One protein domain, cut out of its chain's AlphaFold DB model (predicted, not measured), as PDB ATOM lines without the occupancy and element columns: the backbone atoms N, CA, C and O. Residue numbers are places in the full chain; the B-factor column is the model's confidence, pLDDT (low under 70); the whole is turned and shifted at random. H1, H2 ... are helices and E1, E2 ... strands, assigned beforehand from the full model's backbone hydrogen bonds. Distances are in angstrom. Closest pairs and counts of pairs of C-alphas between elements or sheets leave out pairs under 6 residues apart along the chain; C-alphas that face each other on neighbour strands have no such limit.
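This is residues 128 to 198 of the 200 residues of an uncharacterized protein of Flavobacteriaceae bacterium (ex Bugula neritina AB1) (UniProt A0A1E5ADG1). A strongly twisted sheet of five antiparallel strands, ordered E2 E1 E3 E4 E5, has helix H1 packed over one face, in two layers; a long loop, residues 134 to 152, lies at its E1 side. The printed part has 71 residues, with E1 E2 H1 E3 E4 E5 along the chain. It is mixed in class and compact, radius of gyration of the C-alphas 11.1 A, spanning 28 by 26 by 18 A.

E3, residues 175 to 182, is 21.3 A long. E1, 128 to 133, 17.2 A, begins at C-alpha (13.282, 12.073, -7.998). E2 is 153 to 155, E4 185 to 190. E5, 195 to 197, ends at C-alpha (14.895, 25.035, -15.216). H1, 158 to 171, spans 20.0 A.

Within hydrogen-bond range are N 130 and O 178 of E1 and E3, 2.9 A, and N 129 and O 153 of the hairpin E1 and E2, 2.8 A. E3, E4 and E5 form a meander, two successive antiparallel hairpins, with N 179 and O 188 at 2.8 A, N 189 and O 196 at 2.9 A. H1 is on the sheet; its closest C-alphas to E3 are Ile 169 and Leu 175, 5.3 A. In H1 every O i to N i+4 pair is within range. E2, H1 and E3 form a split strand-helix-strand unit, E1 between its strands, with a right-handed crossover.

The farthest C-alphas, Glu 148 and Lys 193, are 30.0 A apart. The printed part has no cut, the E1 to E2 link is long, and no printed residue is under 70 in pLDDT.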
ATOM      1  N   ALA A 128      12.395  13.169  -7.643       98.06
ATOM      2  CA  ALA A 128      13.282  12.073  -7.998       98.06
ATOM      3  C   ALA A 128      14.421  12.587  -8.881       98.06
ATOM      4  O   ALA A 128      14.186  13.292  -9.853       98.06
ATOM      5  N   VAL A 129      15.655  12.208  -8.575       97.94
ATOM      6  CA  VAL A 129      16.824  12.489  -9.412       97.94
ATOM      7  C   VAL A 129      17.242  11.226 -10.129       97.94
ATOM      8  O   VAL A 129      17.279  10.143  -9.542       97.94
ATOM      9  N   VAL A 130      17.606  11.385 -11.390       96.94
ATOM     10  CA  VAL A 130      18.154  10.316 -12.208       96.94
ATOM     11  C   VAL A 130      19.403  10.805 -12.931       96.94
ATOM     12  O   VAL A 130      19.409  11.899 -13.491       96.94
ATOM     13  N   PHE A 131      20.462   9.995 -12.922       97.25
ATOM     14  CA  PHE A 131      21.738  10.343 -13.549       97.25
ATOM     15  C   PHE A 131      21.920   9.670 -14.903       97.25
ATOM     16  O   PHE A 131      21.374   8.594 -15.183       97.25
ATOM     17  N   GLU A 132      22.726  10.319 -15.730       95.88
ATOM     18  CA  GLU A 132      23.154   9.850 -17.034       95.88
ATOM     19  C   GLU A 132      24.665  10.057 -17.196       95.88
ATOM     20  O   GLU A 132      25.252  10.986 -16.649       95.88
ATOM     21  N   LEU A 133      25.289   9.169 -17.969       95.25
ATOM     22  CA  LEU A 133      26.663   9.302 -18.445       95.25
ATOM     23  C   LEU A 133      26.653   9.060 -19.952       95.25
ATOM     24  O   LEU A 133      26.231   7.990 -20.396       95.25
ATOM     25  N   GLN A 134      27.085  10.043 -20.746       89.31
ATOM     26  CA  GLN A 134      27.061   9.963 -22.217       89.31
ATOM     27  C   GLN A 134      25.676   9.556 -22.774       89.31
ATOM     28  O   GLN A 134      25.569   8.659 -23.613       89.31
ATOM     29  N   ASN A 135      24.604  10.186 -22.275       86.12
ATOM     30  CA  ASN A 135      23.201   9.902 -22.625       86.12
ATOM     31  C   ASN A 135      22.722   8.477 -22.287       86.12
ATOM     32  O   ASN A 135      21.733   7.995 -22.841       86.12
ATOM     33  N   LYS A 136      23.423   7.768 -21.394       90.75
ATOM     34  CA  LYS A 136      23.007   6.456 -20.892       90.75
ATOM     35  C   LYS A 136      22.617   6.556 -19.430       90.75
ATOM     36  O   LYS A 136      23.378   7.052 -18.606       90.75
ATOM     37  N   ARG A 137      21.436   6.027 -19.123       93.62
ATOM     38  CA  ARG A 137      20.856   5.972 -17.782       93.62
ATOM     39  C   ARG A 137      21.768   5.216 -16.810       93.62
ATOM     40  O   ARG A 137      22.249   4.127 -17.133       93.62
ATOM     41  N   LEU A 138      21.942   5.761 -15.611       95.25
ATOM     42  CA  LEU A 138      22.637   5.103 -14.507       95.25
ATOM     43  C   LEU A 138      21.651   4.577 -13.458       95.25
ATOM     44  O   LEU A 138      20.516   5.045 -13.359       95.25
ATOM     45  N   ASN A 139      22.083   3.580 -12.691       95.31
ATOM     46  CA  ASN A 139      21.406   3.174 -11.464       95.31
ATOM     47  C   ASN A 139      21.845   4.047 -10.275       95.31
ATOM     48  O   ASN A 139      22.724   4.896 -10.410       95.31
ATOM     49  N   VAL A 140      21.245   3.815  -9.105       95.88
ATOM     50  CA  VAL A 140      21.560   4.578  -7.879       95.88
ATOM     51  C   VAL A 140      23.008   4.437  -7.390       95.88
ATOM     52  O   VAL A 140      23.470   5.248  -6.593       95.88
ATOM     53  N   ASP A 141      23.736   3.439  -7.895       96.00
ATOM     54  CA  ASP A 141      25.155   3.209  -7.610       96.00
ATOM     55  C   ASP A 141      26.071   3.807  -8.697       96.00
ATOM     56  O   ASP A 141      27.254   3.482  -8.762       96.00
ATOM     57  N   PHE A 142      25.533   4.655  -9.585       95.69
ATOM     58  CA  PHE A 142      26.249   5.302 -10.694       95.69
ATOM     59  C   PHE A 142      26.871   4.327 -11.710       95.69
ATOM     60  O   PHE A 142      27.818   4.658 -12.422       95.69
ATOM     61  N   THR A 143      26.308   3.126 -11.834       95.50
ATOM     62  CA  THR A 143      26.675   2.162 -12.880       95.50
ATOM     63  C   THR A 143      25.638   2.147 -13.999       95.50
ATOM     64  O   THR A 143      24.476   2.496 -13.794       95.50
ATOM     65  N   MET A 144      26.048   1.739 -15.204       94.19
ATOM     66  CA  MET A 144      25.156   1.677 -16.368       94.19
ATOM     67  C   MET A 144      23.923   0.819 -16.080       94.19
ATOM     68  O   MET A 144      24.041  -0.370 -15.771       94.19
ATOM     69  N   TYR A 145      22.736   1.404 -16.232       92.00
ATOM     70  CA  TYR A 145      21.476   0.717 -15.991       92.00
ATOM     71  C   TYR A 145      21.189  -0.318 -17.088       92.00
ATOM     72  O   TYR A 145      21.206  -0.018 -18.285       92.00
ATOM     73  N   LYS A 146      20.905  -1.555 -16.667       87.81
ATOM     74  CA  LYS A 146      20.688  -2.719 -17.548       87.81
ATOM     75  C   LYS A 146      19.247  -3.241 -17.527       87.81
ATOM     76  O   LYS A 146      19.011  -4.395 -17.882       87.81
ATOM     77  N   GLY A 147      18.289  -2.416 -17.100       86.50
ATOM     78  CA  GLY A 147      16.871  -2.791 -17.076       86.50
ATOM     79  C   GLY A 147      16.347  -3.364 -15.762       86.50
ATOM     80  O   GLY A 147      15.200  -3.805 -15.721       86.50
ATOM     81  N   GLU A 148      17.167  -3.387 -14.711       84.75
ATOM     82  CA  GLU A 148      16.778  -3.846 -13.379       84.75
ATOM     83  C   GLU A 148      17.395  -2.991 -12.272       84.75
ATOM     84  O   GLU A 148      18.484  -2.435 -12.431       84.75
ATOM     85  N   GLY A 149      16.692  -2.914 -11.143       86.44
ATOM     86  CA  GLY A 149      17.110  -2.136  -9.979       86.44
ATOM     87  C   GLY A 149      16.539  -0.718  -9.951       86.44
ATOM     88  O   GLY A 149      15.710  -0.329 -10.781       86.44
ATOM     89  N   ASN A 150      16.962   0.037  -8.939       91.06
ATOM     90  CA  ASN A 150      16.533   1.413  -8.728       91.06
ATOM     91  C   ASN A 150      17.421   2.368  -9.529       91.06
ATOM     92  O   ASN A 150      18.645   2.235  -9.531       91.06
ATOM     93  N   ILE A 151      16.793   3.351 -10.168       95.06
ATOM     94  CA  ILE A 151      17.475   4.422 -10.913       95.06
ATOM     95  C   ILE A 151      17.150   5.816 -10.367       95.06
ATOM     96  O   ILE A 151      17.728   6.800 -10.813       95.06
ATOM     97  N   TYR A 152      16.216   5.900  -9.418       96.94
ATOM     98  CA  TYR A 152      15.702   7.152  -8.879       96.94
ATOM     99  C   TYR A 152      16.233   7.369  -7.465       96.94
ATOM    100  O   TYR A 152      15.968   6.566  -6.567       96.94
ATOM    101  N   HIS A 153      16.940   8.475  -7.259       97.81
ATOM    102  CA  HIS A 153      17.250   8.992  -5.933       97.81
ATOM    103  C   HIS A 153      16.111   9.910  -5.495       97.81
ATOM    104  O   HIS A 153      15.862  10.929  -6.133       97.81
ATOM    105  N   LYS A 154      15.396   9.547  -4.433       97.94
ATOM    106  CA  LYS A 154      14.269  10.334  -3.927       97.94
ATOM    107  C   LYS A 154      14.748  11.372  -2.911       97.94
ATOM    108  O   LYS A 154      15.565  11.046  -2.052       97.94
ATOM    109  N   PHE A 155      14.208  12.584  -2.989       98.44
ATOM    110  CA  PHE A 155      14.506  13.688  -2.076       98.44
ATOM    111  C   PHE A 155      13.230  14.381  -1.615       98.44
ATOM    112  O   PHE A 155      12.248  14.425  -2.354       98.44
ATOM    113  N   ASP A 156      13.281  14.975  -0.423       98.06
ATOM    114  CA  ASP A 156      12.144  15.685   0.174       98.06
ATOM    115  C   ASP A 156      11.805  16.996  -0.546       98.06
ATOM    116  O   ASP A 156      10.676  17.464  -0.457       98.06
ATOM    117  N   ASN A 157      12.780  17.598  -1.235       97.75
ATOM    118  CA  ASN A 157      12.602  18.826  -2.005       97.75
ATOM    119  C   ASN A 157      13.679  19.009  -3.082       97.75
ATOM    120  O   ASN A 157      14.737  18.366  -3.073       97.75
ATOM    121  N   ILE A 158      13.411  19.942  -3.997       97.62
ATOM    122  CA  ILE A 158      14.294  20.269  -5.119       97.62
ATOM    123  C   ILE A 158      15.652  20.823  -4.667       97.62
ATOM    124  O   ILE A 158      16.660  20.561  -5.316       97.62
ATOM    125  N   GLN A 159      15.728  21.552  -3.552       97.94
ATOM    126  CA  GLN A 159      16.978  22.142  -3.067       97.94
ATOM    127  C   GLN A 159      17.966  21.061  -2.605       97.94
ATOM    128  O   GLN A 159      19.153  21.130  -2.932       97.94
ATOM    129  N   LEU A 160      17.482  20.039  -1.893       98.38
ATOM    130  CA  LEU A 160      18.290  18.884  -1.492       98.38
ATOM    131  C   LEU A 160      18.759  18.081  -2.707       98.38
ATOM    132  O   LEU A 160      19.934  17.718  -2.782       98.38
ATOM    133  N   ALA A 161      17.862  17.865  -3.670       98.38
ATOM    134  CA  ALA A 161      18.178  17.188  -4.919       98.38
ATOM    135  C   ALA A 161      19.269  17.926  -5.713       98.38
ATOM    136  O   ALA A 161      20.271  17.314  -6.072       98.38
ATOM    137  N   LYS A 162      19.138  19.249  -5.902       98.31
ATOM    138  CA  LYS A 162      20.150  20.088  -6.571       98.31
ATOM    139  C   LYS A 162      21.510  19.976  -5.890       98.31
ATOM    140  O   LYS A 162      22.497  19.666  -6.546       98.31
ATOM    141  N   LYS A 163      21.562  20.144  -4.564       98.38
ATOM    142  CA  LYS A 163      22.820  20.061  -3.804       98.38
ATOM    143  C   LYS A 163      23.502  18.698  -3.961       98.38
ATOM    144  O   LYS A 163      24.724  18.635  -4.103       98.38
ATOM    145  N   PHE A 164      22.729  17.611  -3.931       98.44
ATOM    146  CA  PHE A 164      23.251  16.265  -4.169       98.44
ATOM    147  C   PHE A 164      23.802  16.119  -5.592       98.44
ATOM    148  O   PHE A 164      24.940  15.677  -5.766       98.44
ATOM    149  N   SER A 165      23.031  16.543  -6.593       98.25
ATOM    150  CA  SER A 165      23.421  16.494  -8.002       98.25
ATOM    151  C   SER A 165      24.683  17.288  -8.302       98.25
ATOM    152  O   SER A 165      25.599  16.754  -8.920       98.25
ATOM    153  N   GLU A 166      24.787  18.519  -7.802       98.06
ATOM    154  CA  GLU A 166      25.981  19.353  -7.959       98.06
ATOM    155  C   GLU A 166      27.226  18.689  -7.378       98.06
ATOM    156  O   GLU A 166      28.289  18.738  -7.990       98.06
ATOM    157  N   SER A 167      27.110  18.064  -6.201       98.06
ATOM    158  CA  SER A 167      28.231  17.339  -5.598       98.06
ATOM    159  C   SER A 167      28.694  16.202  -6.502       98.06
ATOM    160  O   SER A 167      29.892  16.036  -6.711       98.06
ATOM    161  N   LYS A 168      27.755  15.437  -7.072       98.19
ATOM    162  CA  LYS A 168      28.078  14.285  -7.922       98.19
ATOM    163  C   LYS A 168      28.648  14.688  -9.276       98.19
ATOM    164  O   LYS A 168      29.620  14.085  -9.714       98.19
ATOM    165  N   ILE A 169      28.120  15.742  -9.889       97.50
ATOM    166  CA  ILE A 169      28.655  16.296 -11.141       97.50
ATOM    167  C   ILE A 169      30.057  16.886 -10.920       97.50
ATOM    168  O   ILE A 169      30.926  16.722 -11.763       97.50
ATOM    169  N   LYS A 170      30.334  17.501  -9.760       97.06
ATOM    170  CA  LYS A 170      31.694  17.964  -9.412       97.06
ATOM    171  C   LYS A 170      32.691  16.819  -9.211       97.06
ATOM    172  O   LYS A 170      33.876  17.000  -9.467       97.06
ATOM    173  N   GLU A 171      32.236  15.670  -8.713       97.19
ATOM    174  CA  GLU A 171      33.065  14.463  -8.576       97.19
ATOM    175  C   GLU A 171      33.348  13.805  -9.938       97.19
ATOM    176  O   GLU A 171      34.403  13.198 -10.119       97.19
ATOM    177  N   ASN A 172      32.417  13.919 -10.890       96.56
ATOM    178  CA  ASN A 172      32.550  13.390 -12.240       96.56
ATOM    179  C   ASN A 172      31.861  14.308 -13.258       96.56
ATOM    180  O   ASN A 172      30.644  14.267 -13.440       96.56
ATOM    181  N   ASP A 173      32.691  15.076 -13.957       94.88
ATOM    182  CA  ASP A 173      32.310  16.103 -14.926       94.88
ATOM    183  C   ASP A 173      31.533  15.585 -16.150       94.88
ATOM    184  O   ASP A 173      30.908  16.380 -16.854       94.88
ATOM    185  N   ASP A 174      31.577  14.275 -16.416       96.00
ATOM    186  CA  ASP A 174      30.833  13.645 -17.511       96.00
ATOM    187  C   ASP A 174      29.394  13.267 -17.110       96.00
ATOM    188  O   ASP A 174      28.609  12.824 -17.956       96.00
ATOM    189  N   LEU A 175      29.042  13.404 -15.824       97.25
ATOM    190  CA  LEU A 175      27.685  13.166 -15.354       97.25
ATOM    191  C   LEU A 175      26.759  14.317 -15.729       97.25
ATOM    192  O   LEU A 175      27.073  15.498 -15.576       97.25
ATOM    193  N   SER A 176      25.550  13.936 -16.110       96.94
ATOM    194  CA  SER A 176      24.393  14.815 -16.118       96.94
ATOM    195  C   SER A 176      23.273  14.192 -15.295       96.94
ATOM    196  O   SER A 176      23.288  12.999 -14.969       96.94
ATOM    197  N   CYS A 177      22.294  14.999 -14.908       97.19
ATOM    198  CA  CYS A 177      21.129  14.504 -14.198       97.19
ATOM    199  C   CYS A 177      19.860  15.262 -14.567       97.19
ATOM    200  O   CYS A 177      19.888  16.421 -14.985       97.19
ATOM    201  N   TRP A 178      18.742  14.584 -14.346       97.19
ATOM    202  CA  TRP A 178      17.406  15.149 -14.429       97.19
ATOM    203  C   TRP A 178      16.759  15.082 -13.051       97.19
ATOM    204  O   TRP A 178      16.798  14.038 -12.395       97.19
ATOM    205  N   ILE A 179      16.151  16.186 -12.626       97.56
ATOM    206  CA  ILE A 179      15.294  16.252 -11.444       97.56
ATOM    207  C   ILE A 179      13.845  16.239 -11.917       97.56
ATOM    208  O   ILE A 179      13.433  17.081 -12.713       97.56
ATOM    209  N   LEU A 180      13.083  15.273 -11.424       96.50
ATOM    210  CA  LEU A 180      11.755  14.902 -11.889       96.50
ATOM    211  C   LEU A 180      10.735  15.083 -10.760       96.50
ATOM    212  O   LEU A 180      11.020  14.745  -9.608       96.50
ATOM    213  N   ASN A 181       9.541  15.561 -11.091       94.56
ATOM    214  CA  ASN A 181       8.362  15.547 -10.209       94.56
ATOM    215  C   ASN A 181       7.338  14.478 -10.609       94.56
ATOM    216  O   ASN A 181       6.439  14.182  -9.829       94.56
ATOM    217  N   ASP A 182       7.467  13.904 -11.804       92.88
ATOM    218  CA  ASP A 182       6.658  12.789 -12.284       92.88
ATOM    219  C   ASP A 182       7.462  11.954 -13.294       92.88
ATOM    220  O   ASP A 182       8.484  12.394 -13.826       92.88
ATOM    221  N   PHE A 183       6.991  10.744 -13.596       90.75
ATOM    222  CA  PHE A 183       7.596   9.864 -14.592       90.75
ATOM    223  C   PHE A 183       7.753  10.546 -15.957       90.75
ATOM    224  O   PHE A 183       8.742  10.297 -16.648       90.75
ATOM    225  N   ASN A 184       6.811  11.417 -16.334       90.75
ATOM    226  CA  ASN A 184       6.804  12.096 -17.628       90.75
ATOM    227  C   ASN A 184       7.135  13.593 -17.560       90.75
ATOM    228  O   ASN A 184       6.908  14.304 -18.538       90.75
ATOM    229  N   SER A 185       7.668  14.087 -16.442       91.38
ATOM    230  CA  SER A 185       7.959  15.511 -16.293       91.38
ATOM    231  C   SER A 185       9.280  15.747 -15.567       91.38
ATOM    232  O   SER A 185       9.525  15.216 -14.479       91.38
ATOM    233  N   ALA A 186      10.139  16.548 -16.197       95.19
ATOM    234  CA  ALA A 186      11.370  17.037 -15.605       95.19
ATOM    235  C   ALA A 186      11.191  18.491 -15.164       95.19
ATOM    236  O   ALA A 186      10.737  19.333 -15.928       95.19
ATOM    237  N   LEU A 187      11.603  18.790 -13.935       95.62
ATOM    238  CA  LEU A 187      11.677  20.152 -13.411       95.62
ATOM    239  C   LEU A 187      12.982  20.837 -13.805       95.62
ATOM    240  O   LEU A 187      13.022  22.052 -13.987       95.62
ATOM    241  N   LEU A 188      14.072  20.069 -13.857       96.81
ATOM    242  CA  LEU A 188      15.401  20.633 -14.016       96.81
ATOM    243  C   LEU A 188      16.376  19.628 -14.634       96.81
ATOM    244  O   LEU A 188      16.346  18.440 -14.314       96.81
ATOM    245  N   PHE A 189      17.252  20.130 -15.495       97.00
ATOM    246  CA  PHE A 189      18.414  19.423 -16.023       97.00
ATOM    247  C   PHE A 189      19.694  20.059 -15.482       97.00
ATOM    248  O   PHE A 189      19.772  21.283 -15.363       97.00
ATOM    249  N   MET A 190      20.694  19.237 -15.163       97.31
ATOM    250  CA  MET A 190      22.019  19.705 -14.750       97.31
ATOM    251  C   MET A 190      23.102  18.896 -15.433       97.31
ATOM    252  O   MET A 190      23.075  17.665 -15.398       97.31
ATOM    253  N   ASP A 191      24.106  19.592 -15.937       96.69
ATOM    254  CA  ASP A 191      25.420  19.036 -16.221       96.69
ATOM    255  C   ASP A 191      26.499  20.000 -15.697       96.69
ATOM    256  O   ASP A 191      26.221  20.921 -14.923       96.69
ATOM    257  N   LYS A 192      27.760  19.782 -16.076       95.75
ATOM    258  CA  LYS A 192      28.857  20.676 -15.685       95.75
ATOM    259  C   LYS A 192      28.713  22.099 -16.245       95.75
ATOM    260  O   LYS A 192      29.227  23.048 -15.653       95.75
ATOM    261  N   LYS A 193      28.126  22.243 -17.432       94.12
ATOM    262  CA  LYS A 193      28.110  23.485 -18.212       94.12
ATOM    263  C   LYS A 193      26.929  24.360 -17.838       94.12
ATOM    264  O   LYS A 193      27.078  25.578 -17.790       94.12
ATOM    265  N   GLU A 194      25.776  23.750 -17.601       94.50
ATOM    266  CA  GLU A 194      24.543  24.476 -17.384       94.50
ATOM    267  C   GLU A 194      23.583  23.782 -16.420       94.50
ATOM    268  O   GLU A 194      23.643  22.589 -16.120       94.50
ATOM    269  N   THR A 195      22.663  24.595 -15.915       96.25
ATOM    270  CA  THR A 195      21.486  24.151 -15.184       96.25
ATOM    271  C   THR A 195      20.284  24.798 -15.844       96.25
ATOM    272  O   THR A 195      20.202  26.024 -15.913       96.25
ATOM    273  N   VAL A 196      19.368  23.972 -16.338       96.12
ATOM    274  CA  VAL A 196      18.182  24.419 -17.069       96.12
ATOM    275  C   VAL A 196      16.956  24.119 -16.222       96.12
ATOM    276  O   VAL A 196      16.715  22.968 -15.866       96.12
ATOM    277  N   GLU A 197      16.193  25.157 -15.884       95.81
ATOM    278  CA  GLU A 197      14.895  25.035 -15.216       95.81
ATOM    279  C   GLU A 197      13.776  24.993 -16.252       95.81
ATOM    280  O   GLU A 197      13.690  25.860 -17.124       95.81
ATOM    281  N   PHE A 198      12.896  24.004 -16.131       92.56
ATOM    282  CA  PHE A 198      11.731  23.858 -16.991       92.56
ATOM    283  C   PHE A 198      10.492  24.390 -16.279       92.56
ATOM    284  O   PHE A 198      10.291  24.181 -15.081       92.56
TER     285      PHE A 198